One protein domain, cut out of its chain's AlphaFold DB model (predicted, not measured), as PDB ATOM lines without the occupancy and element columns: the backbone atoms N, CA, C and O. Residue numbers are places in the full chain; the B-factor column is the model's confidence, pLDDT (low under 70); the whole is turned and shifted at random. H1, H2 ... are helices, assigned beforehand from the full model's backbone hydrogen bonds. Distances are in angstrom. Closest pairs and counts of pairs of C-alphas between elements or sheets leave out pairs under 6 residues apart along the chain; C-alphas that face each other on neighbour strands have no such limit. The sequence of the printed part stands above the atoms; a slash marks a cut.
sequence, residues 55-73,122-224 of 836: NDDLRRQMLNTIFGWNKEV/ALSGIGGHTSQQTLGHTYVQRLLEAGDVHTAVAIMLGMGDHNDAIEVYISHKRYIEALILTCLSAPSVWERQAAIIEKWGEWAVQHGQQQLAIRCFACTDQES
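What this domain is: This is residues 55 to 73 and 122 to 224 of the 836 residues of an uncharacterized protein of Fusarium oxysporum f. sp. conglutinans race 2 54008 (UniProt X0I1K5). Six helices, H2 to H7, stand side by side in a zigzag row, each folding back on the one before, so that the longest axis of the domain runs across the helices from H2 at one end to H6 and H7 at the other. At that second end H1 packs on H7 and, with its first residues, on H6, and these three helices make a small bundle. The printed part has 122 residues with seven named helices, H1 to H7 in order along the chain, and no named strand; the class is all helix. The whole is compact, with a radius of gyration of the C-alphas of 15.8 A, and its C-alphas span 44 by 30 by 21 A, only just elongated.

Where its parts are: H6, residues 190 to 206, is 24.3 A long from first to last C-alpha, from (4.362, -32.557, 11.564) to (28.049, -27.518, 13.901). H2, residues 130 to 146, also has 17 residues and measures 24.1 A, with C-alpha 130 at (2.758, -51.215, 35.327). H1, residues 55 to 67, is 17.7 A long and begins at C-alpha 55, (0.893, -33.239, 7.341). The shorter helices are H3, residues 149 to 159; H4, residues 162 to 171; H5, residues 175 to 185; and H7, residues 210 to 220, whose last C-alpha is at (11.228, -26.622, 8.108).

How they stand to each other: H6 is the hub, touching H1, H5 and H7. It forms a hairpin with H7, the closest C-alphas being those of Gly 201 and Ala 213, 4.4 A apart, at a shallow tilt of 22 degrees, opposite ways. H1, H6 and H7 form a bundle, three helices packed side by side. H1 touches H7 at a shallow tilt of 7 degrees, opposite ways, with the C-alphas of Ile 66 and Arg 215 closest at 5.8 A. H1 touches H6 with residues 55 to 59 alone, and H6 touches H1 with residue 190 alone; the C-alphas of Asn 55 and Trp 190 are closest, at 5.5 A. In the other direction H5 and H6 form a hairpin, closest at the C-alphas of Tyr 175 and Trp 200, 6.0 A. The hairpin of H4 and H5 is closest at Ile 166 and Ala 178, C-alphas 5.2 A apart. The hairpin of H3 and H4 is closest at Val 153 and Ala 165, C-alphas 5.2 A apart. In the hairpin of H2 and H3 the C-alphas of Val 140 and Ala 152 are closest, at 4.7 A. H2 is apart from H1, H4, H5, H6 and H7. Every O i to N i+4 pair is within hydrogen-bond range in H1, H3, H4 and H5; the counts are 12 of 13 in H2, 11 of 13 in H6 and 6 of 7 in H7.

The domain as a whole: The two C-alphas farthest apart are those of Ser 131 and Gln 211, 46.5 A. Residues 74 to 121 are not printed, and C-alphas 73 and 122 are 26.3 A apart across this cut. The links from H2 through H7 are tight. The mean pLDDT of the printed part is 79.7; residues 122 to 132, 188 and 219 to 224 are under 70.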
ATOM      1  N   ASN A  55      -0.171 -32.761   6.454       77.75
ATOM      2  CA  ASN A  55       0.893 -33.239   7.341       77.75
ATOM      3  C   ASN A  55       1.600 -34.507   6.797       77.75
ATOM      4  O   ASN A  55       2.810 -34.667   6.967       77.75
ATOM      5  N   ASP A  56       0.880 -35.362   6.062       77.31
ATOM      6  CA  ASP A  56       1.449 -36.529   5.380       77.31
ATOM      7  C   ASP A  56       2.216 -36.187   4.092       77.31
ATOM      8  O   ASP A  56       3.208 -36.850   3.781       77.31
ATOM      9  N   ASP A  57       1.807 -35.154   3.353       80.31
ATOM     10  CA  ASP A  57       2.540 -34.690   2.168       80.31
ATOM     11  C   ASP A  57       3.862 -34.025   2.563       80.31
ATOM     12  O   ASP A  57       4.889 -34.305   1.948       80.31
ATOM     13  N   LEU A  58       3.866 -33.226   3.639       81.50
ATOM     14  CA  LEU A  58       5.081 -32.644   4.226       81.50
ATOM     15  C   LEU A  58       6.053 -33.745   4.681       81.50
ATOM     16  O   LEU A  58       7.232 -33.723   4.317       81.50
ATOM     17  N   ARG A  59       5.543 -34.783   5.365       81.75
ATOM     18  CA  ARG A  59       6.307 -35.984   5.744       81.75
ATOM     19  C   ARG A  59       6.905 -36.702   4.526       81.75
ATOM     20  O   ARG A  59       8.084 -37.053   4.543       81.75
ATOM     21  N   ARG A  60       6.145 -36.900   3.441       81.94
ATOM     22  CA  ARG A  60       6.649 -37.524   2.195       81.94
ATOM     23  C   ARG A  60       7.663 -36.637   1.465       81.94
ATOM     24  O   ARG A  60       8.667 -37.145   0.967       81.94
ATOM     25  N   GLN A  61       7.444 -35.324   1.436       80.00
ATOM     26  CA  GLN A  61       8.364 -34.353   0.846       80.00
ATOM     27  C   GLN A  61       9.708 -34.354   1.584       80.00
ATOM     28  O   GLN A  61      10.746 -34.468   0.935       80.00
ATOM     29  N   MET A  62       9.685 -34.330   2.920       83.31
ATOM     30  CA  MET A  62      10.861 -34.460   3.786       83.31
ATOM     31  C   MET A  62      11.655 -35.744   3.507       83.31
ATOM     32  O   MET A  62      12.880 -35.711   3.395       83.31
ATOM     33  N   LEU A  63      10.984 -36.894   3.382       83.50
ATOM     34  CA  LEU A  63      11.660 -38.167   3.101       83.50
ATOM     35  C   LEU A  63      12.363 -38.154   1.733       83.50
ATOM     36  O   LEU A  63      13.452 -38.716   1.593       83.50
ATOM     37  N   ASN A  64      11.798 -37.451   0.750       84.00
ATOM     38  CA  ASN A  64      12.388 -37.279  -0.574       84.00
ATOM     39  C   ASN A  64      13.573 -36.291  -0.570       84.00
ATOM     40  O   ASN A  64      14.636 -36.601  -1.106       84.00
ATOM     41  N   THR A  65      13.440 -35.123   0.066       78.31
ATOM     42  CA  THR A  65      14.498 -34.092   0.115       78.31
ATOM     43  C   THR A  65      15.687 -34.488   0.991       78.31
ATOM     44  O   THR A  65      16.825 -34.160   0.651       78.31
ATOM     45  N   ILE A  66      15.446 -35.192   2.101       79.38
ATOM     46  CA  ILE A  66      16.486 -35.629   3.039       79.38
ATOM     47  C   ILE A  66      17.072 -36.982   2.614       79.38
ATOM     48  O   ILE A  66      18.276 -37.071   2.381       79.38
ATOM     49  N   PHE A  67      16.239 -38.023   2.494       76.44
ATOM     50  CA  PHE A  67      16.674 -39.416   2.288       76.44
ATOM     51  C   PHE A  67      16.564 -39.905   0.832       76.44
ATOM     52  O   PHE A  67      16.884 -41.062   0.555       76.44
ATOM     53  N   GLY A  68      16.097 -39.073  -0.108       77.06
ATOM     54  CA  GLY A  68      15.849 -39.492  -1.495       77.06
ATOM     55  C   GLY A  68      14.699 -40.498  -1.643       77.06
ATOM     56  O   GLY A  68      14.546 -41.108  -2.705       77.06
ATOM     57  N   TRP A  69      13.911 -40.709  -0.584       79.62
ATOM     58  CA  TRP A  69      12.943 -41.795  -0.483       79.62
ATOM     59  C   TRP A  69      11.530 -41.312  -0.811       79.62
ATOM     60  O   TRP A  69      10.997 -40.414  -0.171       79.62
ATOM     61  N   ASN A  70      10.913 -41.930  -1.820       73.25
ATOM     62  CA  ASN A  70       9.601 -41.529  -2.348       73.25
ATOM     63  C   ASN A  70       8.438 -42.355  -1.771       73.25
ATOM     64  O   ASN A  70       7.296 -42.209  -2.202       73.25
ATOM     65  N   LYS A  71       8.732 -43.264  -0.838       79.75
ATOM     66  CA  LYS A  71       7.761 -44.153  -0.200       79.75
ATOM     67  C   LYS A  71       7.649 -43.861   1.296       79.75
ATOM     68  O   LYS A  71       8.253 -42.929   1.815       79.75
ATOM     69  N   GLU A  72       6.864 -44.672   1.989       80.62
ATOM     70  CA  GLU A  72       6.623 -44.537   3.422       80.62
ATOM     71  C   GLU A  72       7.812 -45.015   4.264       80.62
ATOM     72  O   GLU A  72       8.706 -45.727   3.795       80.62
ATOM     73  N   VAL A  73       7.816 -44.594   5.530       82.12
ATOM     74  CA  VAL A  73       8.891 -44.884   6.491       82.12
ATOM     75  C   VAL A  73       8.969 -46.373   6.821       82.12
ATOM     76  O   VAL A  73      10.064 -46.905   6.987       82.12
ATOM     77  N   ALA A 122      10.197 -60.941  26.175       58.91
ATOM     78  CA  ALA A 122       9.184 -61.089  27.219       58.91
ATOM     79  C   ALA A 122       8.492 -59.753  27.542       58.91
ATOM     80  O   ALA A 122       7.264 -59.685  27.543       58.91
ATOM     81  N   LEU A 123       9.267 -58.676  27.732       60.75
ATOM     82  CA  LEU A 123       8.735 -57.321  27.933       60.75
ATOM     83  C   LEU A 123       8.020 -56.790  26.678       60.75
ATOM     84  O   LEU A 123       7.067 -56.026  26.776       60.75
ATOM     85  N   SER A 124       8.439 -57.225  25.487       59.22
ATOM     86  CA  SER A 124       7.824 -56.837  24.215       59.22
ATOM     87  C   SER A 124       6.408 -57.393  24.001       59.22
ATOM     88  O   SER A 124       5.672 -56.830  23.192       59.22
ATOM     89  N   GLY A 125       6.038 -58.498  24.656       56.84
ATOM     90  CA  GLY A 125       4.746 -59.169  24.460       56.84
ATOM     91  C   GLY A 125       3.635 -58.756  25.432       56.84
ATOM     92  O   GLY A 125       2.500 -59.195  25.259       56.84
ATOM     93  N   ILE A 126       3.938 -57.955  26.461       53.44
ATOM     94  CA  ILE A 126       3.047 -57.713  27.612       53.44
ATOM     95  C   ILE A 126       2.822 -56.202  27.811       53.44
ATOM     96  O   ILE A 126       3.100 -55.615  28.859       53.44
ATOM     97  N   GLY A 127       2.283 -55.555  26.775       54.00
ATOM     98  CA  GLY A 127       1.831 -54.162  26.840       54.00
ATOM     99  C   GLY A 127       0.585 -54.017  27.719       54.00
ATOM    100  O   GLY A 127      -0.533 -54.076  27.215       54.00
ATOM    101  N   GLY A 128       0.768 -53.851  29.035       59.75
ATOM    102  CA  GLY A 128      -0.349 -53.636  29.968       59.75
ATOM    103  C   GLY A 128      -0.069 -53.757  31.473       59.75
ATOM    104  O   GLY A 128      -0.979 -53.521  32.267       59.75
ATOM    105  N   HIS A 129       1.143 -54.120  31.913       62.00
ATOM    106  CA  HIS A 129       1.453 -54.267  33.344       62.00
ATOM    107  C   HIS A 129       2.450 -53.214  33.851       62.00
ATOM    108  O   HIS A 129       3.641 -53.257  33.546       62.00
ATOM    109  N   THR A 130       1.977 -52.313  34.715       61.25
ATOM    110  CA  THR A 130       2.758 -51.215  35.327       61.25
ATOM    111  C   THR A 130       3.949 -51.688  36.171       61.25
ATOM    112  O   THR A 130       4.968 -51.002  36.284       61.25
ATOM    113  N   SER A 131       3.876 -52.902  36.724       62.78
ATOM    114  CA  SER A 131       5.000 -53.567  37.394       62.78
ATOM    115  C   SER A 131       6.130 -53.931  36.424       62.78
ATOM    116  O   SER A 131       7.304 -53.801  36.773       62.78
ATOM    117  N   GLN A 132       5.794 -54.326  35.192       66.06
ATOM    118  CA  GLN A 132       6.777 -54.575  34.137       66.06
ATOM    119  C   GLN A 132       7.326 -53.272  33.556       66.06
ATOM    120  O   GLN A 132       8.521 -53.221  33.294       66.06
ATOM    121  N   GLN A 133       6.521 -52.205  33.462       74.94
ATOM    122  CA  GLN A 133       7.030 -50.864  33.138       74.94
ATOM    123  C   GLN A 133       8.075 -50.409  34.170       74.94
ATOM    124  O   GLN A 133       9.182 -50.028  33.807       74.94
ATOM    125  N   THR A 134       7.794 -50.567  35.470       78.00
ATOM    126  CA  THR A 134       8.742 -50.223  36.549       78.00
ATOM    127  C   THR A 134      10.075 -50.970  36.408       78.00
ATOM    128  O   THR A 134      11.140 -50.353  36.463       78.00
ATOM    129  N   LEU A 135      10.042 -52.290  36.184       76.69
ATOM    130  CA  LEU A 135      11.257 -53.077  35.938       76.69
ATOM    131  C   LEU A 135      11.948 -52.657  34.633       76.69
ATOM    132  O   LEU A 135      13.168 -52.484  34.614       76.69
ATOM    133  N   GLY A 136      11.170 -52.433  33.575       78.44
ATOM    134  CA  GLY A 136      11.630 -51.997  32.267       78.44
ATOM    135  C   GLY A 136      12.368 -50.663  32.326       78.44
ATOM    136  O   GLY A 136      13.496 -50.609  31.853       78.44
ATOM    137  N   HIS A 137      11.846 -49.637  33.006       82.94
ATOM    138  CA  HIS A 137      12.562 -48.373  33.227       82.94
ATOM    139  C   HIS A 137      13.907 -48.585  33.947       82.94
ATOM    140  O   HIS A 137      14.917 -48.018  33.530       82.94
ATOM    141  N   THR A 138      13.976 -49.445  34.977       83.25
ATOM    142  CA  THR A 138      15.259 -49.731  35.659       83.25
ATOM    143  C   THR A 138      16.263 -50.490  34.785       83.25
ATOM    144  O   THR A 138      17.469 -50.400  35.018       83.25
ATOM    145  N   TYR A 139      15.794 -51.229  33.776       81.00
ATOM    146  CA  TYR A 139      16.651 -51.922  32.816       81.00
ATOM    147  C   TYR A 139      17.059 -51.008  31.650       81.00
ATOM    148  O   TYR A 139      18.236 -50.966  31.303       81.00
ATOM    149  N   VAL A 140      16.133 -50.194  31.136       87.56
ATOM    150  CA  VAL A 140      16.379 -49.092  30.191       87.56
ATOM    151  C   VAL A 140      17.452 -48.155  30.735       87.56
ATOM    152  O   VAL A 140      18.429 -47.907  30.037       87.56
ATOM    153  N   GLN A 141      17.357 -47.716  31.998       87.62
ATOM    154  CA  GLN A 141      18.393 -46.886  32.620       87.62
ATOM    155  C   GLN A 141      19.776 -47.559  32.551       87.62
ATOM    156  O   GLN A 141      20.741 -46.923  32.138       87.62
ATOM    157  N   ARG A 142      19.875 -48.855  32.876       85.75
ATOM    158  CA  ARG A 142      21.142 -49.609  32.792       85.75
ATOM    159  C   ARG A 142      21.663 -49.758  31.363       85.75
ATOM    160  O   ARG A 142      22.873 -49.796  31.172       85.75
ATOM    161  N   LEU A 143      20.785 -49.852  30.364       83.75
ATOM    162  CA  LEU A 143      21.179 -49.907  28.953       83.75
ATOM    163  C   LEU A 143      21.686 -48.548  28.453       83.75
ATOM    164  O   LEU A 143      22.684 -48.505  27.737       83.75
ATOM    165  N   LEU A 144      21.084 -47.441  28.902       86.69
ATOM    166  CA  LEU A 144      21.584 -46.088  28.635       86.69
ATOM    167  C   LEU A 144      22.921 -45.820  29.351       86.69
ATOM    168  O   LEU A 144      23.835 -45.268  28.742       86.69
ATOM    169  N   GLU A 145      23.087 -46.294  30.592       85.38
ATOM    170  CA  GLU A 145      24.369 -46.291  31.320       85.38
ATOM    171  C   GLU A 145      25.442 -47.161  30.630       85.38
ATOM    172  O   GLU A 145      26.621 -46.807  30.639       85.38
ATOM    173  N   ALA A 146      25.049 -48.272  29.992       81.44
ATOM    174  CA  ALA A 146      25.930 -49.127  29.190       81.44
ATOM    175  C   ALA A 146      26.195 -48.596  27.764       81.44
ATOM    176  O   ALA A 146      27.104 -49.082  27.087       81.44
ATOM    177  N   GLY A 147      25.423 -47.605  27.304       78.81
ATOM    178  CA  GLY A 147      25.538 -46.982  25.984       78.81
ATOM    179  C   GLY A 147      24.760 -47.658  24.846       78.81
ATOM    180  O   GLY A 147      24.878 -47.203  23.706       78.81
ATOM    181  N   ASP A 148      23.953 -48.693  25.108       83.06
ATOM    182  CA  ASP A 148      23.078 -49.293  24.089       83.06
ATOM    183  C   ASP A 148      21.697 -48.625  24.066       83.06
ATOM    184  O   ASP A 148      20.704 -49.087  24.631       83.06
ATOM    185  N   VAL A 149      21.656 -47.500  23.357       87.44
ATOM    186  CA  VAL A 149      20.446 -46.701  23.128       87.44
ATOM    187  C   VAL A 149      19.394 -47.471  22.317       87.44
ATOM    188  O   VAL A 149      18.198 -47.218  22.459       87.44
ATOM    189  N   HIS A 150      19.808 -48.417  21.465       85.69
ATOM    190  CA  HIS A 150      18.907 -49.047  20.502       85.69
ATOM    191  C   HIS A 150      18.071 -50.173  21.125       85.69
ATOM    192  O   HIS A 150      16.868 -50.240  20.858       85.69
ATOM    193  N   THR A 151      18.649 -51.001  22.006       83.31
ATOM    194  CA  THR A 151      17.850 -51.932  22.828       83.31
ATOM    195  C   THR A 151      17.021 -51.194  23.878       83.31
ATOM    196  O   THR A 151      15.852 -51.534  24.058       83.31
ATOM    197  N   ALA A 152      17.564 -50.141  24.505       86.00
ATOM    198  CA  ALA A 152      16.835 -49.315  25.469       86.00
ATOM    199  C   ALA A 152      15.516 -48.778  24.881       86.00
ATOM    200  O   ALA A 152      14.438 -49.027  25.425       86.00
ATOM    201  N   VAL A 153      15.576 -48.124  23.716       86.44
ATOM    202  CA  VAL A 153      14.382 -47.591  23.041       86.44
ATOM    203  C   VAL A 153      13.435 -48.701  22.566       86.44
ATOM    204  O   VAL A 153      12.219 -48.541  22.659       86.44
ATOM    205  N   ALA A 154      13.942 -49.858  22.130       82.38
ATOM    206  CA  ALA A 154      13.089 -50.988  21.749       82.38
ATOM    207  C   ALA A 154      12.252 -51.549  22.923       82.38
ATOM    208  O   ALA A 154      11.143 -52.048  22.696       82.38
ATOM    209  N   ILE A 155      12.732 -51.423  24.170       80.00
ATOM    210  CA  ILE A 155      11.946 -51.727  25.380       80.00
ATOM    211  C   ILE A 155      10.914 -50.633  25.638       80.00
ATOM    212  O   ILE A 155       9.749 -50.958  25.835       80.00
ATOM    213  N   MET A 156      11.304 -49.354  25.604       82.94
ATOM    214  CA  MET A 156      10.385 -48.221  25.821       82.94
ATOM    215  C   MET A 156       9.205 -48.266  24.842       82.94
ATOM    216  O   MET A 156       8.052 -48.134  25.244       82.94
ATOM    217  N   LEU A 157       9.476 -48.604  23.579       84.56
ATOM    218  CA  LEU A 157       8.457 -48.855  22.563       84.56
ATOM    219  C   LEU A 157       7.536 -50.041  22.915       84.56
ATOM    220  O   LEU A 157       6.339 -49.997  22.652       84.56
ATOM    221  N   GLY A 158       8.068 -51.099  23.536       77.06
ATOM    222  CA  GLY A 158       7.276 -52.219  24.061       77.06
ATOM    223  C   GLY A 158       6.452 -51.891  25.311       77.06
ATOM    224  O   GLY A 158       5.392 -52.480  25.496       77.06
ATOM    225  N   MET A 159       6.902 -50.938  26.129       79.06
ATOM    226  CA  MET A 159       6.188 -50.446  27.315       79.06
ATOM    227  C   MET A 159       5.067 -49.450  26.982       79.06
ATOM    228  O   MET A 159       4.186 -49.236  27.814       79.06
ATOM    229  N   GLY A 160       5.084 -48.876  25.772       78.81
ATOM    230  CA  GLY A 160       4.155 -47.841  25.306       78.81
ATOM    231  C   GLY A 160       4.717 -46.415  25.356       78.81
ATOM    232  O   GLY A 160       4.072 -45.491  24.856       78.81
ATOM    233  N   ASP A 161       5.936 -46.228  25.863       84.38
ATOM    234  CA  ASP A 161       6.549 -44.929  26.176       84.38
ATOM    235  C   ASP A 161       7.235 -44.301  24.947       84.38
ATOM    236  O   ASP A 161       8.420 -43.957  24.942       84.38
ATOM    237  N   HIS A 162       6.466 -44.164  23.864       84.69
ATOM    238  CA  HIS A 162       6.917 -43.662  22.560       84.69
ATOM    239  C   HIS A 162       7.518 -42.248  22.637       84.69
ATOM    240  O   HIS A 162       8.377 -41.894  21.832       84.69
ATOM    241  N   ASN A 163       7.060 -41.420  23.582       88.06
ATOM    242  CA  ASN A 163       7.494 -40.029  23.684       88.06
ATOM    243  C   ASN A 163       8.919 -39.924  24.226       88.06
ATOM    244  O   ASN A 163       9.793 -39.408  23.530       88.06
ATOM    245  N   ASP A 164       9.140 -40.486  25.408       87.19
ATOM    246  CA  ASP A 164      10.416 -40.586  26.107       87.19
ATOM    247  C   ASP A 164      11.464 -41.309  25.242       87.19
ATOM    248  O   ASP A 164      12.622 -40.899  25.176       87.19
ATOM    249  N   ALA A 165      11.049 -42.343  24.498       88.75
ATOM    250  CA  ALA A 165      11.888 -43.073  23.547       88.75
ATOM    251  C   ALA A 165      12.503 -42.178  22.449       88.75
ATOM    252  O   ALA A 165      13.658 -42.360  22.056       88.75
ATOM    253  N   ILE A 166      11.744 -41.195  21.957       88.62
ATOM    254  CA  ILE A 166      12.218 -40.220  20.964       88.62
ATOM    255  C   ILE A 166      13.179 -39.217  21.616       88.62
ATOM    256  O   ILE A 166      14.216 -38.894  21.036       88.62
ATOM    257  N   GLU A 167      12.887 -38.759  22.835       88.25
ATOM    258  CA  GLU A 167      13.753 -37.828  23.573       88.25
ATOM    259  C   GLU A 167      15.104 -38.454  23.947       88.25
ATOM    260  O   GLU A 167      16.146 -37.805  23.817       88.25
ATOM    261  N   VAL A 168      15.113 -39.747  24.281       89.31
ATOM    262  CA  VAL A 168      16.331 -40.553  24.424       89.31
ATOM    263  C   VAL A 168      17.180 -40.488  23.145       89.31
ATOM    264  O   VAL A 168      18.350 -40.108  23.226       89.31
ATOM    265  N   TYR A 169      16.633 -40.728  21.947       89.00
ATOM    266  CA  TYR A 169      17.437 -40.594  20.720       89.00
ATOM    267  C   TYR A 169      17.917 -39.162  20.438       89.00
ATOM    268  O   TYR A 169      19.056 -38.987  19.995       89.00
ATOM    269  N   ILE A 170      17.106 -38.137  20.726       88.62
ATOM    270  CA  ILE A 170      17.516 -36.730  20.572       88.62
ATOM    271  C   ILE A 170      18.704 -36.415  21.497       88.62
ATOM    272  O   ILE A 170      19.713 -35.878  21.037       88.62
ATOM    273  N   SER A 171      18.635 -36.801  22.776       87.62
ATOM    274  CA  SER A 171      19.717 -36.574  23.751       87.62
ATOM    275  C   SER A 171      21.024 -37.288  23.377       87.62
ATOM    276  O   SER A 171      22.104 -36.705  23.491       87.62
ATOM    277  N   HIS A 172      20.936 -38.501  22.822       85.25
ATOM    278  CA  HIS A 172      22.080 -39.259  22.303       85.25
ATOM    279  C   HIS A 172      22.548 -38.812  20.899       85.25
ATOM    280  O   HIS A 172      23.405 -39.471  20.305       85.25
ATOM    281  N   LYS A 173      22.036 -37.686  20.367       85.38
ATOM    282  CA  LYS A 173      22.394 -37.099  19.056       85.38
ATOM    283  C   LYS A 173      22.144 -38.045  17.868       85.38
ATOM    284  O   LYS A 173      22.833 -38.001  16.849       85.38
ATOM    285  N   ARG A 174      21.148 -38.922  18.002       85.94
ATOM    286  CA  ARG A 174      20.752 -39.964  17.041       85.94
ATOM    287  C   ARG A 174      19.527 -39.502  16.244       85.94
ATOM    288  O   ARG A 174      18.458 -40.097  16.295       85.94
ATOM    289  N   TYR A 175      19.682 -38.370  15.553       86.25
ATOM    290  CA  TYR A 175      18.574 -37.620  14.944       86.25
ATOM    291  C   TYR A 175      17.833 -38.372  13.834       86.25
ATOM    292  O   TYR A 175      16.615 -38.266  13.751       86.25
ATOM    293  N   ILE A 176      18.541 -39.157  13.016       87.56
ATOM    294  CA  ILE A 176      17.932 -39.996  11.968       87.56
ATOM    295  C   ILE A 176      16.984 -41.005  12.618       87.56
ATOM    296  O   ILE A 176      15.837 -41.155  12.206       87.56
ATOM    297  N   GLU A 177      17.451 -41.655  13.680       88.38
ATOM    298  CA  GLU A 177      16.687 -42.642  14.431       88.38
ATOM    299  C   GLU A 177      15.508 -42.007  15.189       88.38
ATOM    300  O   GLU A 177      14.401 -42.542  15.139       88.38
ATOM    301  N   ALA A 178      15.695 -40.830  15.796       89.38
ATOM    302  CA  ALA A 178      14.611 -40.050  16.402       89.38
ATOM    303  C   ALA A 178      13.531 -39.650  15.381       89.38
ATOM    304  O   ALA A 178      12.336 -39.776  15.660       89.38
ATOM    305  N   LEU A 179      13.935 -39.176  14.198       88.38
ATOM    306  CA  LEU A 179      13.032 -38.699  13.152       88.38
ATOM    307  C   LEU A 179      12.213 -39.850  12.556       88.38
ATOM    308  O   LEU A 179      10.989 -39.753  12.480       88.38
ATOM    309  N   ILE A 180      12.869 -40.964  12.207       87.94
ATOM    310  CA  ILE A 180      12.208 -42.177  11.704       87.94
ATOM    311  C   ILE A 180      11.217 -42.718  12.747       87.94
ATOM    312  O   ILE A 180      10.073 -43.000  12.396       87.94
ATOM    313  N   LEU A 181      11.605 -42.789  14.028       86.50
ATOM    314  CA  LEU A 181      10.713 -43.242  15.103       86.50
ATOM    315  C   LEU A 181       9.498 -42.315  15.275       86.50
ATOM    316  O   LEU A 181       8.370 -42.795  15.378       86.50
ATOM    317  N   THR A 182       9.705 -40.996  15.222       86.19
ATOM    318  CA  THR A 182       8.621 -39.997  15.297       86.19
ATOM    319  C   THR A 182       7.638 -40.142  14.134       86.19
ATOM    320  O   THR A 182       6.428 -40.044  14.333       86.19
ATOM    321  N   CYS A 183       8.134 -40.440  12.930       84.06
ATOM    322  CA  CYS A 183       7.304 -40.660  11.744       84.06
ATOM    323  C   CYS A 183       6.489 -41.966  11.772       84.06
ATOM    324  O   CYS A 183       5.564 -42.092  10.966       84.06
ATOM    325  N   LEU A 184       6.833 -42.917  12.655       82.50
ATOM    326  CA  LEU A 184       6.024 -44.104  12.958       82.50
ATOM    327  C   LEU A 184       5.009 -43.821  14.073       82.50
ATOM    328  O   LEU A 184       3.829 -44.118  13.924       82.50
ATOM    329  N   SER A 185       5.453 -43.245  15.196       78.75
ATOM    330  CA  SER A 185       4.613 -43.090  16.394       78.75
ATOM    331  C   SER A 185       3.609 -41.939  16.308       78.75
ATOM    332  O   SER A 185       2.594 -41.949  16.998       78.75
ATOM    333  N   ALA A 186       3.929 -40.900  15.534       75.88
ATOM    334  CA  ALA A 186       3.160 -39.663  15.432       75.88
ATOM    335  C   ALA A 186       3.185 -39.099  13.993       75.88
ATOM    336  O   ALA A 186       3.639 -37.968  13.781       75.88
ATOM    337  N   PRO A 187       2.695 -39.854  12.986       72.94
ATOM    338  CA  PRO A 187       2.691 -39.412  11.589       72.94
ATOM    339  C   PRO A 187       1.883 -38.123  11.379       72.94
ATOM    340  O   PRO A 187       2.259 -37.306  10.547       72.94
ATOM    341  N   SER A 188       0.832 -37.907  12.179       66.69
ATOM    342  CA  SER A 188      -0.046 -36.732  12.128       66.69
ATOM    343  C   SER A 188       0.540 -35.448  12.729       66.69
ATOM    344  O   SER A 188      -0.039 -34.386  12.530       66.69
ATOM    345  N   VAL A 189       1.653 -35.512  13.470       77.12
ATOM    346  CA  VAL A 189       2.216 -34.350  14.184       77.12
ATOM    347  C   VAL A 189       3.472 -33.857  13.467       77.12
ATOM    348  O   VAL A 189       4.597 -34.142  13.890       77.12
ATOM    349  N   TRP A 190       3.273 -33.116  12.373       81.19
ATOM    350  CA  TRP A 190       4.362 -32.557  11.564       81.19
ATOM    351  C   TRP A 190       5.318 -31.690  12.387       81.19
ATOM    352  O   TRP A 190       6.524 -31.892  12.314       81.19
ATOM    353  N   GLU A 191       4.814 -30.810  13.257       82.44
ATOM    354  CA  GLU A 191       5.661 -29.936  14.087       82.44
ATOM    355  C   GLU A 191       6.675 -30.697  14.955       82.44
ATOM    356  O   GLU A 191       7.796 -30.234  15.158       82.44
ATOM    357  N   ARG A 192       6.325 -31.894  15.448       82.31
ATOM    358  CA  ARG A 192       7.264 -32.714  16.228       82.31
ATOM    359  C   ARG A 192       8.372 -33.285  15.346       82.31
ATOM    360  O   ARG A 192       9.493 -33.454  15.817       82.31
ATOM    361  N   GLN A 193       8.069 -33.571  14.082       84.81
ATOM    362  CA  GLN A 193       9.054 -33.972  13.079       84.81
ATOM    363  C   GLN A 193       9.930 -32.753  12.725       84.81
ATOM    364  O   GLN A 193      11.149 -32.832  12.862       84.81
ATOM    365  N   ALA A 194       9.328 -31.595  12.421       84.62
ATOM    366  CA  ALA A 194      10.013 -30.324  12.158       84.62
ATOM    367  C   ALA A 194      11.004 -29.927  13.269       84.62
ATOM    368  O   ALA A 194      12.189 -29.772  12.990       84.62
ATOM    369  N   ALA A 195      10.586 -29.907  14.538       86.50
ATOM    370  CA  ALA A 195      11.456 -29.573  15.673       86.50
ATOM    371  C   ALA A 195      12.613 -30.574  15.913       86.50
ATOM    372  O   ALA A 195      13.537 -30.293  16.684       86.50
ATOM    373  N   ILE A 196      12.582 -31.758  15.288       88.00
ATOM    374  CA  ILE A 196      13.707 -32.708  15.248       88.00
ATOM    375  C   ILE A 196      14.609 -32.417  14.041       88.00
ATOM    376  O   ILE A 196      15.832 -32.468  14.183       88.00
ATOM    377  N   ILE A 197      14.031 -32.065  12.886       87.88
ATOM    378  CA  ILE A 197      14.762 -31.626  11.685       87.88
ATOM    379  C   ILE A 197      15.561 -30.344  11.971       87.88
ATOM    380  O   ILE A 197      16.726 -30.277  11.589       87.88
ATOM    381  N   GLU A 198      14.994 -29.371  12.690       87.31
ATOM    382  CA  GLU A 198      15.676 -28.137  13.118       87.31
ATOM    383  C   GLU A 198      16.921 -28.450  13.956       87.31
ATOM    384  O   GLU A 198      18.038 -28.107  13.572       87.31
ATOM    385  N   LYS A 199      16.750 -29.194  15.060       88.12
ATOM    386  CA  LYS A 199      17.848 -29.602  15.958       88.12
ATOM    387  C   LYS A 199      18.908 -30.440  15.242       88.12
ATOM    388  O   LYS A 199      20.084 -30.402  15.606       88.12
ATOM    389  N   TRP A 200      18.511 -31.202  14.224       89.44
ATOM    390  CA  TRP A 200      19.433 -31.940  13.367       89.44
ATOM    391  C   TRP A 200      20.151 -31.033  12.361       89.44
ATOM    392  O   TRP A 200      21.338 -31.232  12.120       89.44
ATOM    393  N   GLY A 201      19.477 -30.017  11.818       86.12
ATOM    394  CA  GLY A 201      20.053 -28.978  10.966       86.12
ATOM    395  C   GLY A 201      21.098 -28.145  11.709       86.12
ATOM    396  O   GLY A 201      22.225 -28.023  11.235       86.12
ATOM    397  N   GLU A 202      20.778 -27.670  12.917       88.19
ATOM    398  CA  GLU A 202      21.729 -27.016  13.828       88.19
ATOM    399  C   GLU A 202      22.953 -27.902  14.098       88.19
ATOM    400  O   GLU A 202      24.100 -27.461  13.969       88.19
ATOM    401  N   TRP A 203      22.725 -29.176  14.434       88.88
ATOM    402  CA  TRP A 203      23.796 -30.141  14.664       88.88
ATOM    403  C   TRP A 203      24.641 -30.372  13.400       88.88
ATOM    404  O   TRP A 203      25.869 -30.381  13.479       88.88
ATOM    405  N   ALA A 204      24.017 -30.492  12.228       87.38
ATOM    406  CA  ALA A 204      24.697 -30.669  10.948       87.38
ATOM    407  C   ALA A 204      25.557 -29.448  10.579       87.38
ATOM    408  O   ALA A 204      26.685 -29.627  10.118       87.38
ATOM    409  N   VAL A 205      25.095 -28.219  10.854       86.81
ATOM    410  CA  VAL A 205      25.909 -26.992  10.729       86.81
ATOM    411  C   VAL A 205      27.133 -27.066  11.646       86.81
ATOM    412  O   VAL A 205      28.253 -26.877  11.172       86.81
ATOM    413  N   GLN A 206      26.949 -27.411  12.928       86.00
ATOM    414  CA  GLN A 206      28.049 -27.518  13.901       86.00
ATOM    415  C   GLN A 206      29.110 -28.564  13.508       86.00
ATOM    416  O   GLN A 206      30.276 -28.408  13.862       86.00
ATOM    417  N   HIS A 207      28.726 -29.610  12.770       82.62
ATOM    418  CA  HIS A 207      29.616 -30.695  12.332       82.62
ATOM    419  C   HIS A 207      30.055 -30.561  10.858       82.62
ATOM    420  O   HIS A 207      30.595 -31.505  10.284       82.62
ATOM    421  N   GLY A 208      29.837 -29.397  10.229       79.81
ATOM    422  CA  GLY A 208      30.295 -29.092   8.867       79.81
ATOM    423  C   GLY A 208      29.507 -29.766   7.735       79.81
ATOM    424  O   GLY A 208      29.867 -29.624   6.567       79.81
ATOM    425  N   GLN A 209      28.409 -30.460   8.037       83.75
ATOM    426  CA  GLN A 209      27.559 -31.169   7.074       83.75
ATOM    427  C   GLN A 209      26.580 -30.208   6.372       83.75
ATOM    428  O   GLN A 209      25.364 -30.395   6.388       83.75
ATOM    429  N   GLN A 210      27.117 -29.166   5.728       80.44
ATOM    430  CA  GLN A 210      26.350 -28.078   5.100       80.44
ATOM    431  C   GLN A 210      25.286 -28.584   4.112       80.44
ATOM    432  O   GLN A 210      24.149 -28.120   4.129       80.44
ATOM    433  N   GLN A 211      25.628 -29.585   3.295       81.06
ATOM    434  CA  GLN A 211      24.716 -30.192   2.318       81.06
ATOM    435  C   GLN A 211      23.487 -30.851   2.957       81.06
ATOM    436  O   GLN A 211      22.427 -30.870   2.335       81.06
ATOM    437  N   LEU A 212      23.623 -31.371   4.181       82.56
ATOM    438  CA  LEU A 212      22.534 -31.961   4.955       82.56
ATOM    439  C   LEU A 212      21.711 -30.870   5.649       82.56
ATOM    440  O   LEU A 212      20.492 -30.857   5.519       82.56
ATOM    441  N   ALA A 213      22.375 -29.903   6.290       83.50
ATOM    442  CA  ALA A 213      21.717 -28.763   6.930       83.50
ATOM    443  C   ALA A 213      20.785 -28.002   5.967       83.50
ATOM    444  O   ALA A 213      19.638 -27.730   6.309       83.50
ATOM    445  N   ILE A 214      21.236 -27.736   4.735       82.69
ATOM    446  CA  ILE A 214      20.435 -27.059   3.697       82.69
ATOM    447  C   ILE A 214      19.178 -27.869   3.312       82.69
ATOM    448  O   ILE A 214      18.168 -27.280   2.935       82.69
ATOM    449  N   ARG A 215      19.194 -29.207   3.430       80.06
ATOM    450  CA  ARG A 215      18.002 -30.057   3.212       80.06
ATOM    451  C   ARG A 215      17.055 -29.997   4.396       80.06
ATOM    452  O   ARG A 215      15.857 -29.874   4.179       80.06
ATOM    453  N   CYS A 216      17.591 -30.054   5.616       81.88
ATOM    454  CA  CYS A 216      16.811 -29.928   6.842       81.88
ATOM    455  C   CYS A 216      16.027 -28.606   6.856       81.88
ATOM    456  O   CYS A 216      14.801 -28.635   6.931       81.88
ATOM    457  N   PHE A 217      16.707 -27.469   6.670       80.19
ATOM    458  CA  PHE A 217      16.052 -26.155   6.679       80.19
ATOM    459  C   PHE A 217      15.049 -25.976   5.525       80.19
ATOM    460  O   PHE A 217      13.923 -25.542   5.745       80.19
ATOM    461  N   ALA A 218      15.363 -26.470   4.319       78.00
ATOM    462  CA  ALA A 218      14.420 -26.461   3.194       78.00
ATOM    463  C   ALA A 218      13.148 -27.323   3.401       78.00
ATOM    464  O   ALA A 218      12.264 -27.307   2.541       78.00
ATOM    465  N   CYS A 219      13.050 -28.081   4.502       67.94
ATOM    466  CA  CYS A 219      11.823 -28.756   4.934       67.94
ATOM    467  C   CYS A 219      11.089 -28.004   6.052       67.94
ATOM    468  O   CYS A 219       9.866 -28.078   6.109       67.94
ATOM    469  N   THR A 220      11.810 -27.317   6.944       67.88
ATOM    470  CA  THR A 220      11.228 -26.622   8.108       67.88
ATOM    471  C   THR A 220      10.582 -25.295   7.731       67.88
ATOM    472  O   THR A 220       9.592 -24.917   8.346       67.88
ATOM    473  N   ASP A 221      11.053 -24.642   6.664       60.22
ATOM    474  CA  ASP A 221      10.510 -23.376   6.139       60.22
ATOM    475  C   ASP A 221       9.078 -23.500   5.543       60.22
ATOM    476  O   ASP A 221       8.585 -22.578   4.890       60.22
ATOM    477  N   GLN A 222       8.405 -24.646   5.716       55.78
ATOM    478  CA  GLN A 222       7.042 -24.915   5.247       55.78
ATOM    479  C   GLN A 222       6.119 -25.240   6.428       55.78
ATOM    480  O   GLN A 222       5.945 -26.395   6.826       55.78
ATOM    481  N   GLU A 223       5.512 -24.187   6.976       47.59
ATOM    482  CA  GLU A 223       4.492 -24.271   8.024       47.59
ATOM    483  C   GLU A 223       3.228 -24.988   7.513       47.59
ATOM    484  O   GLU A 223       2.683 -24.676   6.449       47.59
ATOM    485  N   SER A 224       2.725 -25.946   8.293       45.41
ATOM    486  CA  SER A 224       1.452 -26.620   8.033       45.41
ATOM    487  C   SER A 224       0.275 -25.687   8.342       45.41
ATOM    488  O   SER A 224       0.128 -25.227   9.469       45.41
TER     489      SER A 224